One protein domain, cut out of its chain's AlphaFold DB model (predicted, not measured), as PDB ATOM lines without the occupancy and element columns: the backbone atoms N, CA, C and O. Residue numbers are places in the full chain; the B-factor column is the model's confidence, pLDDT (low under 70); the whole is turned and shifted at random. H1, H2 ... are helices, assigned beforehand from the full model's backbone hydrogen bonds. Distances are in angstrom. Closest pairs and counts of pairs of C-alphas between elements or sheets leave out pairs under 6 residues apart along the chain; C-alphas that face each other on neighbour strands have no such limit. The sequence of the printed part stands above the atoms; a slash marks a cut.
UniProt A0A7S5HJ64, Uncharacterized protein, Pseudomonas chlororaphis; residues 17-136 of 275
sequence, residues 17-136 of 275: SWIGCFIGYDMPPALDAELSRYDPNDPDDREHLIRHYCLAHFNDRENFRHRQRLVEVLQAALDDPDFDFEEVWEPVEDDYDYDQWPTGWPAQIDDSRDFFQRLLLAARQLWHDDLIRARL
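Overview. This is residues 17 to 136 of the 275 residues of an uncharacterized protein of Pseudomonas chlororaphis (UniProt A0A7S5HJ64). Two helices, H3 and H4, run side by side in opposite ways as a helical hairpin, with H2 crossing H4 and the short H5 set across the first residues of H3. H1 touches no other helix and lies at the end of the domain away from H5, and long stretches without a named element, residues 17 to 28 and 80 to 111, make much of the rest. The printed part has 120 residues, with five named helices in the order H1, H2, H3, H4, H5 and no named strand; the class is all helix, though 57 of the 120 residues are in named elements, which is under half. The whole is compact, with a radius of gyration of the C-alphas of 14.7 A, and rounded, spanning 42 by 34 by 33 A.

Along the chain. After residues 17 to 28, H1 takes residues 29 to 35, with C-alpha 29 at (-9.982, -13.013, 7.156). H2 takes residues 43 to 54 and is 15.2 A long from first to last C-alpha. H3, residues 64 to 79, is the longest helix at 16 residues and 22.3 A, beginning at C-alpha 64 at (-4.907, 18.927, 9.714). H4, residues 112 to 126, is 21.0 A long. H5, residues 128 to 134, ends at C-alpha 134 at (-5.042, 24.446, 7.448); H1 and H5 are each 10.0 A long.

Arrangement. H3 and H4 form a helical hairpin and touch, with residues 71 to 78 of H3 alone; their closest C-alphas, of Val 71 and Leu 120, are 6.7 A apart. They run opposite ways at a shallow tilt of 33 degrees, only just short of steep. H2 touches H4 with residues 46 to 51 alone, the closest C-alphas being those of Ile 50 and Leu 119 at 5.9 A, at a steep tilt of 64 degrees, the same way. H3 touches H5 with residues 64 to 68 alone, about perpendicular at 75 degrees; the closest C-alphas, of Phe 64 and Asp 130, are 4.8 A apart. H4 and H5 are close but not clearly touching, with the closest C-alphas, of Arg 124 and Leu 131, 7.5 A apart. H1 and H2 are only just apart, at 8.0 A between their closest C-alphas, and H2 and H3 are apart. In H1, H2, H3, H4 and H5 every O i to N i+4 pair is within hydrogen-bond range.

Size, cuts and confidence. The two C-alphas farthest apart, of Pro 29 and Leu 136, are 43.1 A apart. The printed part has no cut. The link from H3 to H4 is long, with 32 residues, and the link from H4 to H5 is tight. The mean pLDDT of the printed part is 88.9; residues 57 to 60 and 93 to 98 are under 70.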
ATOM      1  N   SER A  17      -4.224   6.507  -1.653       88.94
ATOM      2  CA  SER A  17      -4.095   6.890  -0.243       88.94
ATOM      3  C   SER A  17      -5.445   7.028   0.487       88.94
ATOM      4  O   SER A  17      -5.489   6.859   1.703       88.94
ATOM      5  N   TRP A  18      -6.552   7.302  -0.216       91.38
ATOM      6  CA  TRP A  18      -7.898   7.379   0.376       91.38
ATOM      7  C   TRP A  18      -8.568   6.025   0.605       91.38
ATOM      8  O   TRP A  18      -9.410   5.901   1.493       91.38
ATOM      9  N   ILE A  19      -8.210   5.029  -0.203       90.81
ATOM     10  CA  ILE A  19      -8.800   3.685  -0.177       90.81
ATOM     11  C   ILE A  19      -7.835   2.638   0.385       90.81
ATOM     12  O   ILE A  19      -8.161   1.457   0.421       90.81
ATOM     13  N   GLY A  20      -6.679   3.076   0.897       87.19
ATOM     14  CA  GLY A  20      -5.681   2.237   1.561       87.19
ATOM     15  C   GLY A  20      -6.240   1.364   2.691       87.19
ATOM     16  O   GLY A  20      -5.645   0.355   3.039       87.19
ATOM     17  N   CYS A  21      -7.396   1.719   3.259       86.12
ATOM     18  CA  CYS A  21      -8.094   0.918   4.266       86.12
ATOM     19  C   CYS A  21      -8.726  -0.374   3.721       86.12
ATOM     20  O   CYS A  21      -9.060  -1.254   4.511       86.12
ATOM     21  N   PHE A  22      -8.922  -0.479   2.406       87.62
ATOM     22  CA  PHE A  22      -9.517  -1.644   1.747       87.62
ATOM     23  C   PHE A  22      -8.480  -2.551   1.089       87.62
ATOM     24  O   PHE A  22      -8.857  -3.580   0.546       87.62
ATOM     25  N   ILE A  23      -7.201  -2.184   1.128       83.31
ATOM     26  CA  ILE A  23      -6.126  -2.937   0.485       83.31
ATOM     27  C   ILE A  23      -5.057  -3.318   1.497       83.31
ATOM     28  O   ILE A  23      -4.733  -2.569   2.420       83.31
ATOM     29  N   GLY A  24      -4.500  -4.508   1.328       76.50
ATOM     30  CA  GLY A  24      -3.384  -4.969   2.132       76.50
ATOM     31  C   GLY A  24      -2.822  -6.279   1.611       76.50
ATOM     32  O   GLY A  24      -3.535  -7.087   1.026       76.50
ATOM     33  N   TYR A  25      -1.534  -6.497   1.863       70.31
ATOM     34  CA  TYR A  25      -0.847  -7.716   1.441       70.31
ATOM     35  C   TYR A  25      -1.382  -8.983   2.136       70.31
ATOM     36  O   TYR A  25      -1.494 -10.043   1.523       70.31
ATOM     37  N   ASP A  26      -1.745  -8.862   3.415       76.50
ATOM     38  CA  ASP A  26      -2.275  -9.948   4.246       76.50
ATOM     39  C   ASP A  26      -3.512  -9.445   4.999       76.50
ATOM     40  O   ASP A  26      -3.456  -9.115   6.189       76.50
ATOM     41  N   MET A  27      -4.624  -9.275   4.271       84.25
ATOM     42  CA  MET A  27      -5.869  -8.820   4.881       84.25
ATOM     43  C   MET A  27      -6.381  -9.898   5.848       84.25
ATOM     44  O   MET A  27      -6.615 -11.038   5.437       84.25
ATOM     45  N   PRO A  28      -6.604  -9.577   7.137       88.69
ATOM     46  CA  PRO A  28      -7.123 -10.557   8.078       88.69
ATOM     47  C   PRO A  28      -8.478 -11.106   7.601       88.69
ATOM     48  O   PRO A  28      -9.365 -10.304   7.305       88.69
ATOM     49  N   PRO A  29      -8.721 -12.432   7.632       89.75
ATOM     50  CA  PRO A  29      -9.982 -13.013   7.156       89.75
ATOM     51  C   PRO A  29     -11.234 -12.450   7.842       89.75
ATOM     52  O   PRO A  29     -12.317 -12.441   7.270       89.75
ATOM     53  N   ALA A  30     -11.100 -11.986   9.088       91.06
ATOM     54  CA  ALA A  30     -12.190 -11.334   9.807       91.06
ATOM     55  C   ALA A  30     -12.528  -9.944   9.242       91.06
ATOM     56  O   ALA A  30     -13.704  -9.599   9.208       91.06
ATOM     57  N   LEU A  31     -11.517  -9.185   8.803       88.88
ATOM     58  CA  LEU A  31     -11.690  -7.869   8.189       88.88
ATOM     59  C   LEU A  31     -12.249  -8.006   6.770       88.88
ATOM     60  O   LEU A  31     -13.200  -7.310   6.435       88.88
ATOM     61  N   ASP A  32     -11.741  -8.958   5.979       90.31
ATOM     62  CA  ASP A  32     -12.320  -9.292   4.668       90.31
ATOM     63  C   ASP A  32     -13.801  -9.679   4.806       90.31
ATOM     64  O   ASP A  32     -14.670  -9.086   4.169       90.31
ATOM     65  N   ALA A  33     -14.124 -10.602   5.718       91.69
ATOM     66  CA  ALA A  33     -15.500 -11.033   5.959       91.69
ATOM     67  C   ALA A  33     -16.409  -9.944   6.557       91.69
ATOM     68  O   ALA A  33     -17.629 -10.126   6.590       91.69
ATOM     69  N   GLU A  34     -15.843  -8.866   7.099       93.00
ATOM     70  CA  GLU A  34     -16.577  -7.691   7.562       93.00
ATOM     71  C   GLU A  34     -16.837  -6.723   6.406       93.00
ATOM     72  O   GLU A  34     -17.998  -6.421   6.134       93.00
ATOM     73  N   LEU A  35     -15.785  -6.304   5.697       92.38
ATOM     74  CA  LEU A  35     -15.863  -5.389   4.555       92.38
ATOM     75  C   LEU A  35     -16.734  -5.951   3.426       92.38
ATOM     76  O   LEU A  35     -17.552  -5.231   2.864       92.38
ATOM     77  N   SER A  36     -16.642  -7.258   3.169       92.88
ATOM     78  CA  SER A  36     -17.413  -7.963   2.134       92.88
ATOM     79  C   SER A  36     -18.924  -8.034   2.398       92.88
ATOM     80  O   SER A  36     -19.662  -8.597   1.591       92.88
ATOM     81  N   ARG A  37     -19.412  -7.535   3.542       93.75
ATOM     82  CA  ARG A  37     -20.857  -7.477   3.843       93.75
ATOM     83  C   ARG A  37     -21.537  -6.251   3.253       93.75
ATOM     84  O   ARG A  37     -22.760  -6.264   3.167       93.75
ATOM     85  N   TYR A  38     -20.760  -5.226   2.926       94.56
ATOM     86  CA  TYR A  38     -21.255  -3.941   2.462       94.56
ATOM     87  C   TYR A  38     -21.261  -3.893   0.933       94.56
ATOM     88  O   TYR A  38     -20.289  -4.298   0.292       94.56
ATOM     89  N   ASP A  39     -22.337  -3.363   0.355       94.25
ATOM     90  CA  ASP A  39     -22.424  -3.065  -1.075       94.25
ATOM     91  C   ASP A  39     -21.941  -1.622  -1.344       94.25
ATOM     92  O   ASP A  39     -22.582  -0.672  -0.890       94.25
ATOM     93  N   PRO A  40     -20.838  -1.397  -2.090       92.81
ATOM     94  CA  PRO A  40     -20.365  -0.044  -2.404       92.81
ATOM     95  C   PRO A  40     -21.345   0.793  -3.231       92.81
ATOM     96  O   PRO A  40     -21.177   2.015  -3.326       92.81
ATOM     97  N   ASN A  41     -22.342   0.172  -3.861       94.62
ATOM     98  CA  ASN A  41     -23.335   0.875  -4.665       94.62
ATOM     99  C   ASN A  41     -24.552   1.292  -3.844       94.62
ATOM    100  O   ASN A  41     -25.174   2.316  -4.168       94.62
ATOM    101  N   ASP A  42     -24.854   0.563  -2.765       96.31
ATOM    102  CA  ASP A  42     -25.892   0.954  -1.823       96.31
ATOM    103  C   ASP A  42     -25.485   2.258  -1.102       96.31
ATOM    104  O   ASP A  42     -24.365   2.381  -0.594       96.31
ATOM    105  N   PRO A  43     -26.345   3.293  -1.085       95.38
ATOM    106  CA  PRO A  43     -25.992   4.578  -0.494       95.38
ATOM    107  C   PRO A  43     -25.650   4.539   0.995       95.38
ATOM    108  O   PRO A  43     -24.789   5.320   1.409       95.38
ATOM    109  N   ASP A  44     -26.315   3.688   1.780       96.81
ATOM    110  CA  ASP A  44     -26.132   3.629   3.230       96.81
ATOM    111  C   ASP A  44     -24.848   2.862   3.567       96.81
ATOM    112  O   ASP A  44     -24.032   3.338   4.363       96.81
ATOM    113  N   ASP A  45     -24.616   1.734   2.893       96.69
ATOM    114  CA  ASP A  45     -23.384   0.951   3.022       96.69
ATOM    115  C   ASP A  45     -22.157   1.751   2.566       96.69
ATOM    116  O   ASP A  45     -21.141   1.796   3.265       96.69
ATOM    117  N   ARG A  46     -22.251   2.469   1.441       95.81
ATOM    118  CA  ARG A  46     -21.166   3.332   0.955       95.81
ATOM    119  C   ARG A  46     -20.840   4.463   1.923       95.81
ATOM    120  O   ARG A  46     -19.666   4.734   2.177       95.81
ATOM    121  N   GLU A  47     -21.853   5.135   2.471       95.94
ATOM    122  CA  GLU A  47     -21.640   6.180   3.479       95.94
ATOM    123  C   GLU A  47     -20.970   5.598   4.733       95.94
ATOM    124  O   GLU A  47     -20.055   6.213   5.295       95.94
ATOM    125  N   HIS A  48     -21.381   4.394   5.145       95.50
ATOM    126  CA  HIS A  48     -20.769   3.679   6.258       95.50
ATOM    127  C   HIS A  48     -19.290   3.369   5.984       95.50
ATOM    128  O   HIS A  48     -18.432   3.733   6.792       95.50
ATOM    129  N   LEU A  49     -18.979   2.774   4.828       94.81
ATOM    130  CA  LEU A  49     -17.616   2.464   4.391       94.81
ATOM    131  C   LEU A  49     -16.728   3.713   4.387       94.81
ATOM    132  O   LEU A  49     -15.668   3.736   5.014       94.81
ATOM    133  N   ILE A  50     -17.195   4.795   3.761       95.31
ATOM    134  CA  ILE A  50     -16.460   6.059   3.695       95.31
ATOM    135  C   ILE A  50     -16.181   6.597   5.099       95.31
ATOM    136  O   ILE A  50     -15.038   6.905   5.432       95.31
ATOM    137  N   ARG A  51     -17.200   6.731   5.952       93.94
ATOM    138  CA  ARG A  51     -17.017   7.392   7.252       93.94
ATOM    139  C   ARG A  51     -16.237   6.553   8.251       93.94
ATOM    140  O   ARG A  51     -15.439   7.114   8.997       93.94
ATOM    141  N   HIS A  52     -16.479   5.248   8.287       92.19
ATOM    142  CA  HIS A  52     -15.936   4.371   9.321       92.19
ATOM    143  C   HIS A  52     -14.631   3.689   8.926       92.19
ATOM    144  O   HIS A  52     -13.852   3.366   9.817       92.19
ATOM    145  N   TYR A  53     -14.357   3.528   7.630       91.12
ATOM    146  CA  TYR A  53     -13.127   2.888   7.166       91.12
ATOM    147  C   TYR A  53     -12.193   3.886   6.511       91.12
ATOM    148  O   TYR A  53     -11.075   4.041   6.987       91.12
ATOM    149  N   CYS A  54     -12.639   4.634   5.498       91.12
ATOM    150  CA  CYS A  54     -11.753   5.612   4.862       91.12
ATOM    151  C   CYS A  54     -11.425   6.756   5.825       91.12
ATOM    152  O   CYS A  54     -10.270   7.160   5.943       91.12
ATOM    153  N   LEU A  55     -12.444   7.282   6.520       90.75
ATOM    154  CA  LEU A  55     -12.302   8.533   7.255       90.75
ATOM    155  C   LEU A  55     -12.020   8.413   8.756       90.75
ATOM    156  O   LEU A  55     -11.525   9.366   9.357       90.75
ATOM    157  N   ALA A  56     -12.336   7.287   9.390       81.00
ATOM    158  CA  ALA A  56     -12.047   7.102  10.813       81.00
ATOM    159  C   ALA A  56     -10.637   6.543  11.062       81.00
ATOM    160  O   ALA A  56     -10.125   6.673  12.173       81.00
ATOM    161  N   HIS A  57      -9.985   5.968  10.044       64.62
ATOM    162  CA  HIS A  57      -8.666   5.337  10.171       64.62
ATOM    163  C   HIS A  57      -7.466   6.283  10.084       64.62
ATOM    164  O   HIS A  57      -6.328   5.824   9.965       64.62
ATOM    165  N   PHE A  58      -7.664   7.597  10.190       64.50
ATOM    166  CA  PHE A  58      -6.519   8.494  10.118       64.50
ATOM    167  C   PHE A  58      -5.593   8.328  11.313       64.50
ATOM    168  O   PHE A  58      -5.960   8.527  12.468       64.50
ATOM    169  N   ASN A  59      -4.360   7.972  10.970       66.88
ATOM    170  CA  ASN A  59      -3.225   7.834  11.858       66.88
ATOM    171  C   ASN A  59      -3.080   9.079  12.745       66.88
ATOM    172  O   ASN A  59      -3.064  10.197  12.236       66.88
ATOM    173  N   ASP A  60      -2.865   8.894  14.048       68.12
ATOM    174  CA  ASP A  60      -2.617   9.983  15.009       68.12
ATOM    175  C   ASP A  60      -1.435  10.897  14.616       68.12
ATOM    176  O   ASP A  60      -1.275  12.000  15.141       68.12
ATOM    177  N   ARG A  61      -0.572  10.444  13.696       75.38
ATOM    178  CA  ARG A  61       0.553  11.212  13.139       75.38
ATOM    179  C   ARG A  61       0.160  12.135  11.983       75.38
ATOM    180  O   ARG A  61       0.940  13.025  11.637       75.38
ATOM    181  N   GLU A  62      -1.015  11.952  11.390       83.19
ATOM    182  CA  GLU A  62      -1.564  12.846  10.377       83.19
ATOM    183  C   GLU A  62      -2.306  14.011  11.021       83.19
ATOM    184  O   GLU A  62      -3.340  13.865  11.668       83.19
ATOM    185  N   ASN A  63      -1.772  15.210  10.812       86.94
ATOM    186  CA  ASN A  63      -2.405  16.443  11.265       86.94
ATOM    187  C   ASN A  63      -3.314  17.064  10.188       86.94
ATOM    188  O   ASN A  63      -3.318  16.655   9.026       86.94
ATOM    189  N   PHE A  64      -4.014  18.134  10.566       90.88
ATOM    190  CA  PHE A  64      -4.907  18.927   9.714       90.88
ATOM    191  C   PHE A  64      -4.330  19.330   8.338       90.88
ATOM    192  O   PHE A  64      -5.079  19.427   7.368       90.88
ATOM    193  N   ARG A  65      -3.006  19.523   8.204       91.19
ATOM    194  CA  ARG A  65      -2.369  19.847   6.910       91.19
ATOM    195  C   ARG A  65      -2.274  18.642   5.972       91.19
ATOM    196  O   ARG A  65      -2.325  18.824   4.761       91.19
ATOM    197  N   HIS A  66      -2.155  17.426   6.507       92.31
ATOM    198  CA  HIS A  66      -2.194  16.198   5.700       92.31
ATOM    199  C   HIS A  66      -3.596  15.985   5.133       92.31
ATOM    200  O   HIS A  66      -3.747  15.795   3.930       92.31
ATOM    201  N   ARG A  67      -4.617  16.166   5.978       93.19
ATOM    202  CA  ARG A  67      -6.034  16.115   5.587       93.19
ATOM    203  C   ARG A  67      -6.355  17.136   4.495       93.19
ATOM    204  O   ARG A  67      -6.967  16.789   3.490       93.19
ATOM    205  N   GLN A  68      -5.868  18.374   4.637       94.94
ATOM    206  CA  GLN A  68      -5.990  19.376   3.573       94.94
ATOM    207  C   GLN A  68      -5.345  18.897   2.270       94.94
ATOM    208  O   GLN A  68      -5.958  19.011   1.211       94.94
ATOM    209  N   ARG A  69      -4.130  18.340   2.335       95.19
ATOM    210  CA  ARG A  69      -3.425  17.887   1.136       95.19
ATOM    211  C   ARG A  69      -4.158  16.746   0.421       95.19
ATOM    212  O   ARG A  69      -4.226  16.772  -0.802       95.19
ATOM    213  N   LEU A  70      -4.731  15.798   1.163       94.81
ATOM    214  CA  LEU A  70      -5.581  14.737   0.608       94.81
ATOM    215  C   LEU A  70      -6.802  15.320  -0.118       94.81
ATOM    216  O   LEU A  70      -7.065  14.964  -1.267       94.81
ATOM    217  N   VAL A  71      -7.506  16.267   0.518       96.75
ATOM    218  CA  VAL A  71      -8.665  16.968  -0.069       96.75
ATOM    219  C   VAL A  71      -8.296  17.707  -1.354       96.75
ATOM    220  O   VAL A  71      -9.068  17.680  -2.306       96.75
ATOM    221  N   GLU A  72      -7.134  18.359  -1.400       97.06
ATOM    222  CA  GLU A  72      -6.652  19.054  -2.599       97.06
ATOM    223  C   GLU A  72      -6.380  18.094  -3.760       97.06
ATOM    224  O   GLU A  72      -6.765  18.392  -4.885       97.06
ATOM    225  N   VAL A  73      -5.740  16.951  -3.490       96.94
ATOM    226  CA  VAL A  73      -5.454  15.929  -4.512       96.94
ATOM    227  C   VAL A  73      -6.752  15.353  -5.074       96.94
ATOM    228  O   VAL A  73      -6.925  15.305  -6.288       96.94
ATOM    229  N   LEU A  74      -7.695  14.995  -4.200       98.06
ATOM    230  CA  LEU A  74      -8.987  14.452  -4.615       98.06
ATOM    231  C   LEU A  74      -9.840  15.470  -5.377       98.06
ATOM    232  O   LEU A  74     -10.429  15.140  -6.401       98.06
ATOM    233  N   GLN A  75      -9.892  16.720  -4.906       98.31
ATOM    234  CA  GLN A  75     -10.619  17.773  -5.611       98.31
ATOM    235  C   GLN A  75     -10.019  18.033  -6.997       98.31
ATOM    236  O   GLN A  75     -10.780  18.184  -7.945       98.31
ATOM    237  N   ALA A  76      -8.689  18.045  -7.130       98.12
ATOM    238  CA  ALA A  76      -8.038  18.249  -8.423       98.12
ATOM    239  C   ALA A  76      -8.384  17.140  -9.430       98.12
ATOM    240  O   ALA A  76      -8.667  17.451 -10.582       98.12
ATOM    241  N   ALA A  77      -8.419  15.877  -8.994       98.06
ATOM    242  CA  ALA A  77      -8.847  14.764  -9.843       98.06
ATOM    243  C   ALA A  77     -10.332  14.864 -10.232       98.06
ATOM    244  O   ALA A  77     -10.704  14.584 -11.365       98.06
ATOM    245  N   LEU A  78     -11.197  15.298  -9.309       98.25
ATOM    246  CA  LEU A  78     -12.629  15.467  -9.579       98.25
ATOM    247  C   LEU A  78     -12.945  16.659 -10.493       98.25
ATOM    248  O   LEU A  78     -13.927  16.604 -11.236       98.25
ATOM    249  N   ASP A  79     -12.134  17.717 -10.430       98.19
ATOM    250  CA  ASP A  79     -12.240  18.898 -11.297       98.19
ATOM    251  C   ASP A  79     -11.792  18.611 -12.738       98.19
ATOM    252  O   ASP A  79     -12.184  19.333 -13.656       98.19
ATOM    253  N   ASP A  80     -10.999  17.558 -12.946       98.00
ATOM    254  CA  ASP A  80     -10.613  17.069 -14.262       98.00
ATOM    255  C   ASP A  80     -11.709  16.128 -14.817       98.00
ATOM    256  O   ASP A  80     -11.967  15.061 -14.250       98.00
ATOM    257  N   PRO A  81     -12.425  16.501 -15.896       96.00
ATOM    258  CA  PRO A  81     -13.473  15.662 -16.476       96.00
ATOM    259  C   PRO A  81     -12.932  14.398 -17.156       96.00
ATOM    260  O   PRO A  81     -13.686  13.436 -17.278       96.00
ATOM    261  N   ASP A  82     -11.660  14.393 -17.559       97.25
ATOM    262  CA  ASP A  82     -11.028  13.300 -18.304       97.25
ATOM    263  C   ASP A  82     -10.225  12.359 -17.388       97.25
ATOM    264  O   ASP A  82      -9.684  11.358 -17.855       97.25
ATOM    265  N   PHE A  83     -10.158  12.658 -16.085       96.81
ATOM    266  CA  PHE A  83      -9.505  11.795 -15.105       96.81
ATOM    267  C   PHE A  83     -10.201  10.431 -15.013       96.81
ATOM    268  O   PHE A  83     -11.413  10.364 -14.747       96.81
ATOM    269  N   ASP A  84      -9.413   9.369 -15.184       96.00
ATOM    270  CA  ASP A  84      -9.847   7.980 -15.087       96.00
ATOM    271  C   ASP A  84      -9.781   7.494 -13.633       96.00
ATOM    272  O   ASP A  84      -8.713   7.286 -13.061       96.00
ATOM    273  N   PHE A  85     -10.946   7.349 -13.004       95.62
ATOM    274  CA  PHE A  85     -11.037   6.860 -11.629       95.62
ATOM    275  C   PHE A  85     -10.924   5.335 -11.531       95.62
ATOM    276  O   PHE A  85     -10.730   4.838 -10.422       95.62
ATOM    277  N   GLU A  86     -11.012   4.606 -12.648       92.75
ATOM    278  CA  GLU A  86     -10.892   3.148 -12.646       92.75
ATOM    279  C   GLU A  86      -9.449   2.698 -12.369       92.75
ATOM    280  O   GLU A  86      -9.236   1.733 -11.635       92.75
ATOM    281  N   GLU A  87      -8.455   3.468 -12.836       91.12
ATOM    282  CA  GLU A  87      -7.017   3.224 -12.604       91.12
ATOM    283  C   GLU A  87      -6.669   3.129 -11.105       91.12
ATOM    284  O   GLU A  87      -5.748   2.422 -10.691       91.12
ATOM    285  N   VAL A  88      -7.439   3.804 -10.242       91.31
ATOM    286  CA  VAL A  88      -7.216   3.793  -8.787       91.31
ATOM    287  C   VAL A  88      -7.404   2.390  -8.192       91.31
ATOM    288  O   VAL A  88      -6.804   2.082  -7.161       91.31
ATOM    289  N   TRP A  89      -8.196   1.536  -8.841       88.69
ATOM    290  CA  TRP A  89      -8.493   0.179  -8.386       88.69
ATOM    291  C   TRP A  89      -7.597  -0.899  -9.012       88.69
ATOM    292  O   TRP A  89      -7.568  -2.030  -8.525       88.69
ATOM    293  N   GLU A  90      -6.865  -0.584 -10.081       85.31
ATOM    294  CA  GLU A  90      -6.008  -1.548 -10.785       85.31
ATOM    295  C   GLU A  90      -4.772  -1.907  -9.955       85.31
ATOM    296  O   GLU A  90      -4.197  -1.009  -9.361       85.31
ATOM    297  N   PRO A  91      -4.298  -3.161  -9.879       76.56
ATOM    298  CA  PRO A  91      -3.089  -3.497  -9.118       76.56
ATOM    299  C   PRO A  91      -1.873  -2.654  -9.536       76.56
ATOM    300  O   PRO A  91      -1.687  -2.380 -10.719       76.56
ATOM    301  N   VAL A  92      -1.014  -2.273  -8.587       71.69
ATOM    302  CA  VAL A  92       0.230  -1.558  -8.914       71.69
ATOM    303  C   VAL A  92       1.170  -2.514  -9.659       71.69
ATOM    304  O   VAL A  92       1.630  -3.495  -9.083       71.69
ATOM    305  N   GLU A  93       1.458  -2.234 -10.937       59.50
ATOM    306  CA  GLU A  93       2.158  -3.152 -11.864       59.50
ATOM    307  C   GLU A  93       3.554  -3.628 -11.395       59.50
ATOM    308  O   GLU A  93       4.039  -4.655 -11.870       59.50
ATOM    309  N   ASP A  94       4.189  -2.911 -10.462       58.69
ATOM    310  CA  ASP A  94       5.559  -3.160  -9.987       58.69
ATOM    311  C   ASP A  94       5.652  -3.869  -8.618       58.69
ATOM    312  O   ASP A  94       6.768  -4.126  -8.151       58.69
ATOM    313  N   ASP A  95       4.528  -4.201  -7.968       55.72
ATOM    314  CA  ASP A  95       4.551  -4.955  -6.708       55.72
ATOM    315  C   ASP A  95       4.325  -6.454  -6.970       55.72
ATOM    316  O   ASP A  95       3.358  -6.869  -7.608       55.72
ATOM    317  N   TYR A  96       5.239  -7.303  -6.488       49.84
ATOM    318  CA  TYR A  96       5.142  -8.772  -6.626       49.84
ATOM    319  C   TYR A  96       4.013  -9.382  -5.771       49.84
ATOM    320  O   TYR A  96       3.779 -10.595  -5.807       49.84
ATOM    321  N   ASP A  97       3.321  -8.521  -5.038       55.28
ATOM    322  CA  ASP A  97       2.366  -8.791  -3.990       55.28
ATOM    323  C   ASP A  97       1.011  -8.213  -4.437       55.28
ATOM    324  O   ASP A  97       0.809  -7.004  -4.473       55.28
ATOM    325  N   TYR A  98       0.081  -9.083  -4.849       63.88
ATOM    326  CA  TYR A  98      -1.258  -8.657  -5.269       63.88
ATOM    327  C   TYR A  98      -1.996  -8.025  -4.083       63.88
ATOM    328  O   TYR A  98      -2.188  -8.691  -3.061       63.88
ATOM    329  N   ASP A  99      -2.452  -6.780  -4.244       71.81
ATOM    330  CA  ASP A  99      -3.394  -6.147  -3.318       71.81
ATOM    331  C   ASP A  99      -4.588  -7.088  -3.095       71.81
ATOM    332  O   ASP A  99      -5.312  -7.433  -4.035       71.81
ATOM    333  N   GLN A 100      -4.798  -7.525  -1.849       81.06
ATOM    334  CA  GLN A 100      -6.027  -8.227  -1.501       81.06
ATOM    335  C   GLN A 100      -7.140  -7.201  -1.316       81.06
ATOM    336  O   GLN A 100      -7.009  -6.270  -0.521       81.06
ATOM    337  N   TRP A 101      -8.235  -7.411  -2.040       87.50
ATOM    338  CA  TRP A 101      -9.470  -6.645  -1.926       87.50
ATOM    339  C   TRP A 101     -10.520  -7.440  -1.149       87.50
ATOM    340  O   TRP A 101     -10.464  -8.675  -1.154       87.50
ATOM    341  N   PRO A 102     -11.525  -6.766  -0.560       87.81
ATOM    342  CA  PRO A 102     -12.719  -7.439  -0.080       87.81
ATOM    343  C   PRO A 102     -13.356  -8.275  -1.193       87.81
ATOM    344  O   PRO A 102     -13.304  -7.921  -2.376       87.81
ATOM    345  N   THR A 103     -13.993  -9.381  -0.828       85.25
ATOM    346  CA  THR A 103     -14.660 -10.267  -1.786       85.25
ATOM    347  C   THR A 103     -15.633  -9.491  -2.688       85.25
ATOM    348  O   THR A 103     -16.619  -8.926  -2.224       85.25
ATOM    349  N   GLY A 104     -15.381  -9.515  -4.003       81.56
ATOM    350  CA  GLY A 104     -16.208  -8.847  -5.018       81.56
ATOM    351  C   GLY A 104     -15.729  -7.450  -5.424       81.56
ATOM    352  O   GLY A 104     -16.170  -6.933  -6.448       81.56
ATOM    353  N   TRP A 105     -14.783  -6.871  -4.690       88.25
ATOM    354  CA  TRP A 105     -14.144  -5.607  -5.037       88.25
ATOM    355  C   TRP A 105     -12.901  -5.839  -5.909       88.25
ATOM    356  O   TRP A 105     -12.304  -6.916  -5.859       88.25
ATOM    357  N   PRO A 106     -12.500  -4.853  -6.728       86.19
ATOM    358  CA  PRO A 106     -13.199  -3.592  -7.015       86.19
ATOM    359  C   PRO A 106     -14.337  -3.732  -8.045       86.19
ATOM    360  O   PRO A 106     -15.090  -2.791  -8.251       86.19
ATOM    361  N   ALA A 107     -14.501  -4.909  -8.660       85.88
ATOM    362  CA  ALA A 107     -15.405  -5.144  -9.795       85.88
ATOM    363  C   ALA A 107     -16.897  -4.844  -9.540       85.88
ATOM    364  O   ALA A 107     -17.669  -4.773 -10.491       85.88
ATOM    365  N   GLN A 108     -17.314  -4.729  -8.280       87.38
ATOM    366  CA  GLN A 108     -18.672  -4.349  -7.905       87.38
ATOM    367  C   GLN A 108     -18.932  -2.844  -7.965       87.38
ATOM    368  O   GLN A 108     -20.090  -2.476  -7.913       87.38
ATOM    369  N   ILE A 109     -17.927  -1.973  -8.037       91.19
ATOM    370  CA  ILE A 109     -18.146  -0.521  -8.013       91.19
ATOM    371  C   ILE A 109     -18.655  -0.058  -9.385       91.19
ATOM    372  O   ILE A 109     -17.925  -0.125 -10.368       91.19
ATOM    373  N   ASP A 110     -19.900   0.425  -9.449       92.75
ATOM    374  CA  ASP A 110     -20.530   0.840 -10.713       92.75
ATOM    375  C   ASP A 110     -20.056   2.225 -11.196       92.75
ATOM    376  O   ASP A 110     -19.996   2.484 -12.399       92.75
ATOM    377  N   ASP A 111     -19.771   3.137 -10.260       94.81
ATOM    378  CA  ASP A 111     -19.352   4.513 -10.543       94.81
ATOM    379  C   ASP A 111     -18.267   4.960  -9.554       94.81
ATOM    380  O   ASP A 111     -18.531   5.483  -8.462       94.81
ATOM    381  N   SER A 112     -17.014   4.753  -9.956       95.50
ATOM    382  CA  SER A 112     -15.839   5.147  -9.179       95.50
ATOM    383  C   SER A 112     -15.810   6.648  -8.902       95.50
ATOM    384  O   SER A 112     -15.488   7.081  -7.792       95.50
ATOM    385  N   ARG A 113     -16.203   7.472  -9.881       96.62
ATOM    386  CA  ARG A 113     -16.216   8.929  -9.723       96.62
ATOM    387  C   ARG A 113     -17.245   9.350  -8.669       96.62
ATOM    388  O   ARG A 113     -16.901  10.174  -7.821       96.62
ATOM    389  N   ASP A 114     -18.458   8.788  -8.662       96.19
ATOM    390  CA  ASP A 114     -19.471   9.048  -7.617       96.19
ATOM    391  C   ASP A 114     -18.969   8.628  -6.226       96.19
ATOM    392  O   ASP A 114     -19.113   9.389  -5.262       96.19
ATOM    393  N   PHE A 115     -18.298   7.474  -6.114       96.44
ATOM    394  CA  PHE A 115     -17.690   7.032  -4.853       96.44
ATOM    395  C   PHE A 115     -16.722   8.089  -4.298       96.44
ATOM    396  O   PHE A 115     -16.856   8.540  -3.155       96.44
ATOM    397  N   PHE A 116     -15.791   8.559  -5.132       97.50
ATOM    398  CA  PHE A 116     -14.802   9.572  -4.763       97.50
ATOM    399  C   PHE A 116     -15.418  10.961  -4.503       97.50
ATOM    400  O   PHE A 116     -14.959  11.682  -3.611       97.50
ATOM    401  N   GLN A 117     -16.499  11.334  -5.197       97.88
ATOM    402  CA  GLN A 117     -17.257  12.561  -4.910       97.88
ATOM    403  C   GLN A 117     -17.896  12.530  -3.521       97.88
ATOM    404  O   GLN A 117     -17.799  13.504  -2.764       97.88
ATOM    405  N   ARG A 118     -18.530  11.411  -3.160       97.75
ATOM    406  CA  ARG A 118     -19.131  11.226  -1.831       97.75
ATOM    407  C   ARG A 118     -18.076  11.209  -0.741       97.75
ATOM    408  O   ARG A 118     -18.268  11.834   0.300       97.75
ATOM    409  N   LEU A 119     -16.939  10.580  -1.014       97.00
ATOM    410  CA  LEU A 119     -15.801  10.549  -0.109       97.00
ATOM    411  C   LEU A 119     -15.254  11.961   0.146       97.00
ATOM    412  O   LEU A 119     -15.087  12.349   1.304       97.00
ATOM    413  N   LEU A 120     -15.101  12.788  -0.897       97.81
ATOM    414  CA  LEU A 120     -14.727  14.198  -0.749       97.81
ATOM    415  C   LEU A 120     -15.756  14.991   0.075       97.81
ATOM    416  O   LEU A 120     -15.384  15.812   0.920       97.81
ATOM    417  N   LEU A 121     -17.051  14.773  -0.172       97.81
ATOM    418  CA  LEU A 121     -18.126  15.453   0.551       97.81
ATOM    419  C   LEU A 121     -18.110  15.092   2.042       97.81
ATOM    420  O   LEU A 121     -18.128  15.987   2.892       97.81
ATOM    421  N   ALA A 122     -18.028  13.800   2.362       97.06
ATOM    422  CA  ALA A 122     -17.951  13.307   3.730       97.06
ATOM    423  C   ALA A 122     -16.687  13.817   4.440       97.06
ATOM    424  O   ALA A 122     -16.775  14.284   5.578       97.06
ATOM    425  N   ALA A 123     -15.541  13.823   3.748       96.12
ATOM    426  CA  ALA A 123     -14.277  14.345   4.258       96.12
ATOM    427  C   ALA A 123     -14.379  15.833   4.615       96.12
ATOM    428  O   ALA A 123     -13.996  16.243   5.708       96.12
ATOM    429  N   ARG A 124     -14.962  16.657   3.737       96.44
ATOM    430  CA  ARG A 124     -15.163  18.096   3.991       96.44
ATOM    431  C   ARG A 124     -16.076  18.385   5.172       96.44
ATOM    432  O   ARG A 124     -15.873  19.385   5.859       96.44
ATOM    433  N   GLN A 125     -17.083  17.543   5.386       95.75
ATOM    434  CA  GLN A 125     -17.975  17.661   6.535       95.75
ATOM    435  C   GLN A 125     -17.263  17.255   7.825       95.75
ATOM    436  O   GLN A 125     -17.289  18.005   8.796       95.75
ATOM    437  N   LEU A 126     -16.604  16.093   7.825       93.88
ATOM    438  CA  LEU A 126     -15.933  15.556   9.007       93.88
ATOM    439  C   LEU A 126     -14.738  16.420   9.433       93.88
ATOM    440  O   LEU A 126     -14.521  16.639  10.619       93.88
ATOM    441  N   TRP A 127     -13.979  16.932   8.467       93.31
ATOM    442  CA  TRP A 127     -12.753  17.696   8.694       93.31
ATOM    443  C   TRP A 127     -12.933  19.203   8.563       93.31
ATOM    444  O   TRP A 127     -11.958  19.920   8.339       93.31
ATOM    445  N   HIS A 128     -14.160  19.710   8.670       92.56
ATOM    446  CA  HIS A 128     -14.458  21.125   8.456       92.56
ATOM    447  C   HIS A 128     -13.501  22.063   9.214       92.56
ATOM    448  O   HIS A 128     -12.875  22.940   8.612       92.56
ATOM    449  N   ASP A 129     -13.332  21.828  10.517       89.62
ATOM    450  CA  ASP A 129     -12.479  22.652  11.372       89.62
ATOM    451  C   ASP A 129     -11.000  22.520  10.997       89.62
ATOM    452  O   ASP A 129     -10.296  23.526  10.912       89.62
ATOM    453  N   ASP A 130     -10.525  21.317  10.678       91.81
ATOM    454  CA  ASP A 130      -9.149  21.107  10.225       91.81
ATOM    455  C   ASP A 130      -8.857  21.838   8.921       91.81
ATOM    456  O   ASP A 130      -7.824  22.492   8.800       91.81
ATOM    457  N   LEU A 131      -9.778  21.779   7.960       93.50
ATOM    458  CA  LEU A 131      -9.631  22.449   6.671       93.50
ATOM    459  C   LEU A 131      -9.637  23.974   6.828       93.50
ATOM    460  O   LEU A 131      -8.884  24.668   6.145       93.50
ATOM    461  N   ILE A 132     -10.427  24.521   7.759       91.56
ATOM    462  CA  ILE A 132     -10.340  25.946   8.113       91.56
ATOM    463  C   ILE A 132      -8.982  26.256   8.743       91.56
ATOM    464  O   ILE A 132      -8.364  27.267   8.407       91.56
ATOM    465  N   ARG A 133      -8.506  25.403   9.653       92.06
ATOM    466  CA  ARG A 133      -7.236  25.590  10.359       92.06
ATOM    467  C   ARG A 133      -6.038  25.518   9.426       92.06
ATOM    468  O   ARG A 133      -5.075  26.256   9.606       92.06
ATOM    469  N   ALA A 134      -6.106  24.663   8.416       93.00
ATOM    470  CA  ALA A 134      -5.042  24.446   7.448       93.00
ATOM    471  C   ALA A 134      -4.790  25.674   6.559       93.00
ATOM    472  O   ALA A 134      -3.666  25.909   6.123       93.00
ATOM    473  N   ARG A 135      -5.807  26.531   6.405       92.44
ATOM    474  CA  ARG A 135      -5.717  27.827   5.714       92.44
ATOM    475  C   ARG A 135      -5.040  28.924   6.540       92.44
ATOM    476  O   ARG A 135      -4.827  30.015   6.012       92.44
ATOM    477  N   LEU A 136      -4.761  28.689   7.823       94.38
ATOM    478  CA  LEU A 136      -4.079  29.674   8.656       94.38
ATOM    479  C   LEU A 136      -2.610  29.820   8.226       94.38
ATOM    480  O   LEU A 136      -1.946  28.813   7.957       94.38
TER     481      LEU A 136